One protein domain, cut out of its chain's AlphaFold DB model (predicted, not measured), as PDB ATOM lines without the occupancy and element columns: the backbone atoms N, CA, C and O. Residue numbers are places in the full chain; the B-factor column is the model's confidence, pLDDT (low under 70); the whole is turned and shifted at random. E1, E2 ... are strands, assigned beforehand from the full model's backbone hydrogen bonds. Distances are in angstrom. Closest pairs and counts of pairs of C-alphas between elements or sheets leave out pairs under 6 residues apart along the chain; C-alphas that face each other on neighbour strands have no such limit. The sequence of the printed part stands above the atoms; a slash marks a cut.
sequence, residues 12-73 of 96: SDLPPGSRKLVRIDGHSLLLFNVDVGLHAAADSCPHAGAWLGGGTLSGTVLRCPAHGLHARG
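AT A GLANCE: This is residues 12 to 73 of the 96 residues of the protein "Ferredoxin CarAc" of Alphaproteobacteria bacterium ADurb.Bin100 (UniProt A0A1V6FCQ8). Two sheets of three strands make this domain: a longer, strongly twisted one, E1 to E3, and a small one of three short strands, E4 to E6. A long loop, residues 43 to 55, joins them, and they come near each other where E3 meets E6. The printed part has 62 residues, no named helix and six strands, in the order E1 to E6; under half of the residues, 29, are in these strands. Each sheet is antiparallel, in the order E1, E2, E3 and E4, E5, E6, and the class is all strand. The whole is compact, with a radius of gyration of the C-alphas of 11.0 A, and flat, spanning 32 by 27 by 14 A.

IN THESE COORDINATES: Find C-alpha 19 at (-12.687, -13.039, 42.380), where E1 begins; it runs through residues 19 to 24, 16.1 A. E2, residues 27 to 34, is the longest at 22.2 A, and E3, residues 37 to 42, is 17.2 A long. Look next at E4, residues 56 to 58, 6.7 A, and E5, residues 61 to 63, 6.5 A. E6, residues 70 to 72, 6.9 A, ends at C-alpha 72, (-6.420, -23.164, 50.137).

HOW THE PARTS SIT: Start at inner strand E2. The hairpin E1 and E2 has N 22 and O 29 at 2.8 A; the hairpin E2 and E3 has N 32 and O 39 at 2.9 A. Each three strands form a meander, each strand the antiparallel neighbour of the one before. In the small sheet, N 58 and O 61 of E4 and E5 are 2.9 A apart, and N 62 and O 71 of E5 and E6 2.8 A. The closest C-alphas of E3 and E6, Ala 41 and Arg 72, are 7.6 A apart; E3 and E4 are apart.

THE WHOLE: The C-alphas of Ser 12 and His 67, the two farthest apart, are 32.4 A apart. The printed part has no cut, its link E3 to E4 is long, and no printed residue is under 70 in pLDDT.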
ATOM      1  N   SER A  12     -14.221 -13.766  30.943       94.31
ATOM      2  CA  SER A  12     -14.435 -12.314  30.974       94.31
ATOM      3  C   SER A  12     -15.058 -11.820  32.284       94.31
ATOM      4  O   SER A  12     -14.892 -10.656  32.631       94.31
ATOM      5  N   ASP A  13     -15.744 -12.695  33.026       92.81
ATOM      6  CA  ASP A  13     -16.300 -12.372  34.342       92.81
ATOM      7  C   ASP A  13     -15.264 -12.445  35.472       92.81
ATOM      8  O   ASP A  13     -15.555 -12.054  36.605       92.81
ATOM      9  N   LEU A  14     -14.101 -13.036  35.194       94.69
ATOM     10  CA  LEU A  14     -13.075 -13.348  36.178       94.69
ATOM     11  C   LEU A  14     -11.674 -13.024  35.621       94.69
ATOM     12  O   LEU A  14     -10.844 -13.926  35.448       94.69
ATOM     13  N   PRO A  15     -11.389 -11.740  35.327       94.44
ATOM     14  CA  PRO A  15     -10.072 -11.316  34.862       94.44
ATOM     15  C   PRO A  15      -8.965 -11.648  35.883       94.44
ATOM     16  O   PRO A  15      -9.258 -11.838  37.069       94.44
ATOM     17  N   PRO A  16      -7.689 -11.710  35.467       94.31
ATOM     18  CA  PRO A  16      -6.570 -11.916  36.387       94.31
ATOM     19  C   PRO A  16      -6.580 -10.915  37.552       94.31
ATOM     20  O   PRO A  16      -6.854  -9.732  37.363       94.31
ATOM     21  N   GLY A  17      -6.318 -11.399  38.765       93.25
ATOM     22  CA  GLY A  17      -6.366 -10.617  40.004       93.25
ATOM     23  C   GLY A  17      -7.767 -10.441  40.602       93.25
ATOM     24  O   GLY A  17      -7.910  -9.786  41.634       93.25
ATOM     25  N   SER A  18      -8.808 -11.014  39.990       94.12
ATOM     26  CA  SER A  18     -10.190 -10.875  40.458       94.12
ATOM     27  C   SER A  18     -10.743 -12.138  41.124       94.12
ATOM     28  O   SER A  18     -10.181 -13.236  41.049       94.12
ATOM     29  N   ARG A  19     -11.890 -11.966  41.785       94.62
ATOM     30  CA  ARG A  19     -12.687 -13.039  42.380       94.62
ATOM     31  C   ARG A  19     -14.171 -12.820  42.124       94.62
ATOM     32  O   ARG A  19     -14.622 -11.678  42.071       94.62
ATOM     33  N   LYS A  20     -14.929 -13.910  42.026       94.69
ATOM     34  CA  LYS A  20     -16.375 -13.909  41.787       94.69
ATOM     35  C   LYS A  20     -17.058 -14.934  42.678       94.69
ATOM     36  O   LYS A  20     -16.632 -16.083  42.754       94.69
ATOM     37  N   LEU A  21     -18.138 -14.516  43.329       95.50
ATOM     38  CA  LEU A  21     -19.043 -15.421  44.026       95.50
ATOM     39  C   LEU A  21     -20.067 -15.971  43.029       95.50
ATOM     40  O   LEU A  21     -20.720 -15.201  42.325       95.50
ATOM     41  N   VAL A  22     -20.222 -17.290  42.992       95.06
ATOM     42  CA  VAL A  22     -21.223 -17.980  42.175       95.06
ATOM     43  C   VAL A  22     -22.083 -18.868  43.062       95.06
ATOM     44  O   VAL A  22     -21.594 -19.464  44.019       95.06
ATOM     45  N   ARG A  23     -23.373 -18.970  42.738       94.06
ATOM     46  CA  ARG A  23     -24.288 -19.938  43.346       94.06
ATOM     47  C   ARG A  23     -24.768 -20.917  42.286       94.06
ATOM     48  O   ARG A  23     -25.267 -20.485  41.253       94.06
ATOM     49  N   ILE A  24     -24.620 -22.210  42.548       91.19
ATOM     50  CA  ILE A  24     -25.073 -23.288  41.665       91.19
ATOM     51  C   ILE A  24     -25.596 -24.445  42.509       91.19
ATOM     52  O   ILE A  24     -24.952 -24.829  43.479       91.19
ATOM     53  N   ASP A  25     -26.780 -24.961  42.182       89.06
ATOM     54  CA  ASP A  25     -27.399 -26.109  42.863       89.06
ATOM     55  C   ASP A  25     -27.435 -25.984  44.405       89.06
ATOM     56  O   ASP A  25     -27.246 -26.949  45.137       89.06
ATOM     57  N   GLY A  26     -27.638 -24.765  44.922       89.06
ATOM     58  CA  GLY A  26     -27.642 -24.481  46.366       89.06
ATOM     59  C   GLY A  26     -26.256 -24.352  47.013       89.06
ATOM     60  O   GLY A  26     -26.155 -23.986  48.182       89.06
ATOM     61  N   HIS A  27     -25.176 -24.572  46.263       89.50
ATOM     62  CA  HIS A  27     -23.802 -24.370  46.709       89.50
ATOM     63  C   HIS A  27     -23.321 -22.956  46.378       89.50
ATOM     64  O   HIS A  27     -23.513 -22.468  45.267       89.50
ATOM     65  N   SER A  28     -22.651 -22.310  47.335       94.25
ATOM     66  CA  SER A  28     -21.940 -21.048  47.102       94.25
ATOM     67  C   SER A  28     -20.454 -21.337  46.887       94.25
ATOM     68  O   SER A  28     -19.821 -21.999  47.712       94.25
ATOM     69  N   LEU A  29     -19.908 -20.866  45.768       94.00
ATOM     70  CA  LEU A  29     -18.532 -21.085  45.330       94.00
ATOM     71  C   LEU A  29     -17.830 -19.745  45.126       94.00
ATOM     72  O   LEU A  29     -18.333 -18.870  44.423       94.00
ATOM     73  N   LEU A  30     -16.637 -19.610  45.690       95.56
ATOM     74  CA  LEU A  30     -15.748 -18.490  45.435       95.56
ATOM     75  C   LEU A  30     -14.750 -18.881  44.346       95.56
ATOM     76  O   LEU A  30     -13.876 -19.717  44.572       95.56
ATOM     77  N   LEU A  31     -14.888 -18.264  43.177       95.31
ATOM     78  CA  LEU A  31     -13.945 -18.366  42.069       95.31
ATOM     79  C   LEU A  31     -12.912 -17.248  42.175       95.31
ATOM     80  O   LEU A  31     -13.254 -16.128  42.554       95.31
ATOM     81  N   PHE A  32     -11.664 -17.521  41.820       95.69
ATOM     82  CA  PHE A  32     -10.616 -16.505  41.773       95.69
ATOM     83  C   PHE A  32      -9.561 -16.830  40.724       95.69
ATOM     84  O   PHE A  32      -9.236 -17.993  40.489       95.69
ATOM     85  N   ASN A  33      -9.054 -15.783  40.086       95.56
ATOM     86  CA  ASN A  33      -8.027 -15.859  39.060       95.56
ATOM     87  C   ASN A  33      -6.785 -15.150  39.584       95.56
ATOM     88  O   ASN A  33      -6.784 -13.934  39.757       95.56
ATOM     89  N   VAL A  34      -5.754 -15.921  39.894       94.56
ATOM     90  CA  VAL A  34      -4.485 -15.419  40.431       94.56
ATOM     91  C   VAL A  34      -3.355 -15.803  39.487       94.56
ATOM     92  O   VAL A  34      -3.583 -16.535  38.533       94.56
ATOM     93  N   ASP A  35      -2.134 -15.340  39.738       90.31
ATOM     94  CA  ASP A  35      -1.011 -15.498  38.796       90.31
ATOM     95  C   ASP A  35      -0.736 -16.955  38.379       90.31
ATOM     96  O   ASP A  35      -0.237 -17.221  37.289       90.31
ATOM     97  N   VAL A  36      -1.096 -17.915  39.236       87.94
ATOM     98  CA  VAL A  36      -0.946 -19.360  38.993       87.94
ATOM     99  C   VAL A  36      -2.165 -20.015  38.321       87.94
ATOM    100  O   VAL A  36      -2.171 -21.229  38.113       87.94
ATOM    101  N   GLY A  37      -3.186 -19.226  37.981       91.62
ATOM    102  CA  GLY A  37      -4.367 -19.633  37.230       91.62
ATOM    103  C   GLY A  37      -5.692 -19.493  37.984       91.62
ATOM    104  O   GLY A  37      -5.834 -18.770  38.974       91.62
ATOM    105  N   LEU A  38      -6.693 -20.204  37.464       93.69
ATOM    106  CA  LEU A  38      -8.058 -20.224  37.981       93.69
ATOM    107  C   LEU A  38      -8.187 -21.201  39.141       93.69
ATOM    108  O   LEU A  38      -7.679 -22.318  39.097       93.69
ATOM    109  N   HIS A  39      -8.938 -20.797  40.152       94.38
ATOM    110  CA  HIS A  39      -9.177 -21.589  41.342       94.38
ATOM    111  C   HIS A  39     -10.603 -21.415  41.841       94.38
ATOM    112  O   HIS A  39     -11.266 -20.411  41.573       94.38
ATOM    113  N   ALA A  40     -11.052 -22.406  42.605       93.25
ATOM    114  CA  ALA A  40     -12.340 -22.382  43.272       93.25
ATOM    115  C   ALA A  40     -12.210 -22.844  44.725       93.25
ATOM    116  O   ALA A  40     -11.340 -23.644  45.079       93.25
ATOM    117  N   ALA A  41     -13.098 -22.347  45.574       93.12
ATOM    118  CA  ALA A  41     -13.311 -22.837  46.927       93.12
ATOM    119  C   ALA A  41     -14.805 -22.788  47.259       93.12
ATOM    120  O   ALA A  41     -15.544 -21.989  46.685       93.12
ATOM    121  N   ALA A  42     -15.255 -23.608  48.208       92.75
ATOM    122  CA  ALA A  42     -16.560 -23.382  48.818       92.75
ATOM    123  C   ALA A  42     -16.550 -22.011  49.503       92.75
ATOM    124  O   ALA A  42     -15.595 -21.671  50.199       92.75
ATOM    125  N   ASP A  43     -17.620 -21.241  49.346       94.31
ATOM    126  CA  ASP A  43     -17.771 -19.934  49.984       94.31
ATOM    127  C   ASP A  43     -18.232 -20.055  51.447       94.31
ATOM    128  O   ASP A  43     -19.098 -19.337  51.940       94.31
ATOM    129  N   SER A  44     -17.668 -21.034  52.147       93.81
ATOM    130  CA  SER A  44     -17.996 -21.370  53.520       93.81
ATOM    131  C   SER A  44     -16.725 -21.811  54.222       93.81
ATOM    132  O   SER A  44     -16.032 -22.735  53.787       93.81
ATOM    133  N   CYS A  45     -16.382 -21.107  55.296       93.12
ATOM    134  CA  CYS A  45     -15.195 -21.394  56.074       93.12
ATOM    135  C   CYS A  45     -15.322 -22.788  56.703       93.12
ATOM    136  O   CYS A  45     -16.272 -23.020  57.452       93.12
ATOM    137  N   PRO A  46     -14.351 -23.695  56.493       91.00
ATOM    138  CA  PRO A  46     -14.444 -25.064  56.999       91.00
ATOM    139  C   PRO A  46     -14.399 -25.162  58.533       91.00
ATOM    140  O   PRO A  46     -14.631 -26.237  59.070       91.00
ATOM    141  N   HIS A  47     -14.099 -24.067  59.240       92.75
ATOM    142  CA  HIS A  47     -14.180 -24.012  60.699       92.75
ATOM    143  C   HIS A  47     -15.626 -23.848  61.193       92.75
ATOM    144  O   HIS A  47     -16.133 -24.726  61.879       92.75
ATOM    145  N   ALA A  48     -16.277 -22.725  60.871       92.94
ATOM    146  CA  ALA A  48     -17.575 -22.349  61.452       92.94
ATOM    147  C   ALA A  48     -18.562 -21.777  60.417       92.94
ATOM    148  O   ALA A  48     -19.462 -21.015  60.752       92.94
ATOM    149  N   GLY A  49     -18.360 -22.080  59.134       92.44
ATOM    150  CA  GLY A  49     -19.304 -21.761  58.062       92.44
ATOM    151  C   GLY A  49     -19.311 -20.310  57.573       92.44
ATOM    152  O   GLY A  49     -20.062 -19.992  56.656       92.44
ATOM    153  N   ALA A  50     -18.474 -19.433  58.139       92.62
ATOM    154  CA  ALA A  50     -18.412 -18.018  57.769       92.62
ATOM    155  C   ALA A  50     -18.142 -17.792  56.269       92.62
ATOM    156  O   ALA A  50     -17.369 -18.524  55.651       92.62
ATOM    157  N   TRP A  51     -18.725 -16.728  55.718       92.38
ATOM    158  CA  TRP A  51     -18.541 -16.320  54.326       92.38
ATOM    159  C   TRP A  51     -17.060 -15.989  54.026       92.38
ATOM    160  O   TRP A  51     -16.490 -15.070  54.617       92.38
ATOM    161  N   LEU A  52     -16.429 -16.726  53.095       93.50
ATOM    162  CA  LEU A  52     -15.028 -16.519  52.691       93.50
ATOM    163  C   LEU A  52     -14.821 -15.417  51.643       93.50
ATOM    164  O   LEU A  52     -13.744 -14.825  51.609       93.50
ATOM    165  N   GLY A  53     -15.816 -15.103  50.814       91.12
ATOM    166  CA  GLY A  53     -15.739 -14.025  49.824       91.12
ATOM    167  C   GLY A  53     -15.466 -12.644  50.429       91.12
ATOM    168  O   GLY A  53     -14.813 -11.830  49.779       91.12
ATOM    169  N   GLY A  54     -15.855 -12.412  51.689       90.06
ATOM    170  CA  GLY A  54     -15.487 -11.213  52.458       90.06
ATOM    171  C   GLY A  54     -14.075 -11.238  53.069       90.06
ATOM    172  O   GLY A  54     -13.658 -10.269  53.696       90.06
ATOM    173  N   GLY A  55     -13.339 -12.342  52.926       93.44
ATOM    174  CA  GLY A  55     -11.985 -12.513  53.449       93.44
ATOM    175  C   GLY A  55     -10.892 -11.883  52.584       93.44
ATOM    176  O   GLY A  55     -11.153 -11.283  51.535       93.44
ATOM    177  N   THR A  56      -9.635 -12.064  52.991       94.94
ATOM    178  CA  THR A  56      -8.475 -11.684  52.166       94.94
ATOM    179  C   THR A  56      -7.994 -12.870  51.334       94.94
ATOM    180  O   THR A  56      -8.085 -14.022  51.762       94.94
ATOM    181  N   LEU A  57      -7.505 -12.587  50.127       94.56
ATOM    182  CA  LEU A  57      -6.951 -13.569  49.198       94.56
ATOM    183  C   LEU A  57      -5.482 -13.218  48.942       94.56
ATOM    184  O   LEU A  57      -5.183 -12.085  48.577       94.56
ATOM    185  N   SER A  58      -4.585 -14.184  49.131       92.75
ATOM    186  CA  SER A  58      -3.163 -14.069  48.798       92.75
ATOM    187  C   SER A  58      -2.730 -15.302  48.010       92.75
ATOM    188  O   SER A  58      -2.690 -16.414  48.548       92.75
ATOM    189  N   GLY A  59      -2.490 -15.130  46.707       92.00
ATOM    190  CA  GLY A  59      -2.298 -16.245  45.779       92.00
ATOM    191  C   GLY A  59      -3.471 -17.221  45.867       92.00
ATOM    192  O   GLY A  59      -4.610 -16.868  45.598       92.00
ATOM    193  N   THR A  60      -3.224 -18.452  46.308       91.56
ATOM    194  CA  THR A  60      -4.285 -19.466  46.442       91.56
ATOM    195  C   THR A  60      -4.827 -19.611  47.868       91.56
ATOM    196  O   THR A  60      -5.483 -20.614  48.162       91.56
ATOM    197  N   VAL A  61      -4.473 -18.703  48.782       92.62
ATOM    198  CA  VAL A  61      -4.809 -18.779  50.210       92.62
ATOM    199  C   VAL A  61      -5.882 -17.753  50.554       92.62
ATOM    200  O   VAL A  61      -5.684 -16.551  50.394       92.62
ATOM    201  N   LEU A  62      -7.005 -18.243  51.067       94.00
ATOM    202  CA  LEU A  62      -8.107 -17.460  51.606       94.00
ATOM    203  C   LEU A  62      -7.971 -17.371  53.121       94.00
ATOM    204  O   LEU A  62      -7.908 -18.396  53.800       94.00
ATOM    205  N   ARG A  63      -7.982 -16.154  53.658       95.75
ATOM    206  CA  ARG A  63      -8.080 -15.913  55.096       95.75
ATOM    207  C   ARG A  63      -9.520 -15.582  55.454       95.75
ATOM    208  O   ARG A  63     -10.064 -14.571  55.007       95.75
ATOM    209  N   CYS A  64     -10.117 -16.421  56.292       96.06
ATOM    210  CA  CYS A  64     -11.459 -16.213  56.815       96.06
ATOM    211  C   CYS A  64     -11.539 -14.881  57.584       96.06
ATOM    212  O   CYS A  64     -10.716 -14.661  58.480       96.06
ATOM    213  N   PRO A  65     -12.535 -14.021  57.301       95.12
ATOM    214  CA  PRO A  65     -12.676 -12.738  57.986       95.12
ATOM    215  C   PRO A  65     -13.081 -12.886  59.460       95.12
ATOM    216  O   PRO A  65     -12.779 -11.999  60.247       95.12
ATOM    217  N   ALA A  66     -13.714 -14.000  59.851       93.88
ATOM    218  CA  ALA A  66     -14.198 -14.197  61.220       93.88
ATOM    219  C   ALA A  66     -13.065 -14.466  62.228       93.88
ATOM    220  O   ALA A  66     -12.902 -13.735  63.195       93.88
ATOM    221  N   HIS A  67     -12.268 -15.514  61.994       93.56
ATOM    222  CA  HIS A  67     -11.276 -16.008  62.966       93.56
ATOM    223  C   HIS A  67      -9.870 -16.171  62.367       93.56
ATOM    224  O   HIS A  67      -8.993 -16.760  62.987       93.56
ATOM    225  N   GLY A  68      -9.653 -15.714  61.130       93.12
ATOM    226  CA  GLY A  68      -8.332 -15.741  60.498       93.12
ATOM    227  C   GLY A  68      -7.847 -17.113  60.021       93.12
ATOM    228  O   GLY A  68      -6.682 -17.225  59.652       93.12
ATOM    229  N   LEU A  69      -8.706 -18.144  59.991       93.50
ATOM    230  CA  LEU A  69      -8.343 -19.445  59.420       93.50
ATOM    231  C   LEU A  69      -7.896 -19.280  57.963       93.50
ATOM    232  O   LEU A  69      -8.611 -18.675  57.161       93.50
ATOM    233  N   HIS A  70      -6.762 -19.886  57.622       93.12
ATOM    234  CA  HIS A  70      -6.276 -19.975  56.252       93.12
ATOM    235  C   HIS A  70      -6.765 -21.263  55.587       93.12
ATOM    236  O   HIS A  70      -6.538 -22.361  56.090       93.12
ATOM    237  N   ALA A  71      -7.416 -21.126  54.435       87.88
ATOM    238  CA  ALA A  71      -7.843 -22.228  53.582       87.88
ATOM    239  C   ALA A  71      -7.250 -22.061  52.180       87.88
ATOM    240  O   ALA A  71      -7.008 -20.944  51.727       87.88
ATOM    241  N   ARG A  72      -7.010 -23.168  51.478       89.81
ATOM    242  CA  ARG A  72      -6.420 -23.164  50.137       89.81
ATOM    243  C   ARG A  72      -7.454 -23.599  49.096       89.81
ATOM    244  O   ARG A  72      -8.149 -24.587  49.322       89.81
ATOM    245  N   GLY A  73      -7.542 -22.882  47.974       87.06
ATOM    246  CA  GLY A  73      -8.422 -23.255  46.858       87.06
ATOM    247  C   GLY A  73      -7.956 -24.492  46.095       87.06
ATOM    248  O   GLY A  73      -6.769 -24.829  46.097       87.06
TER     249      GLY A  73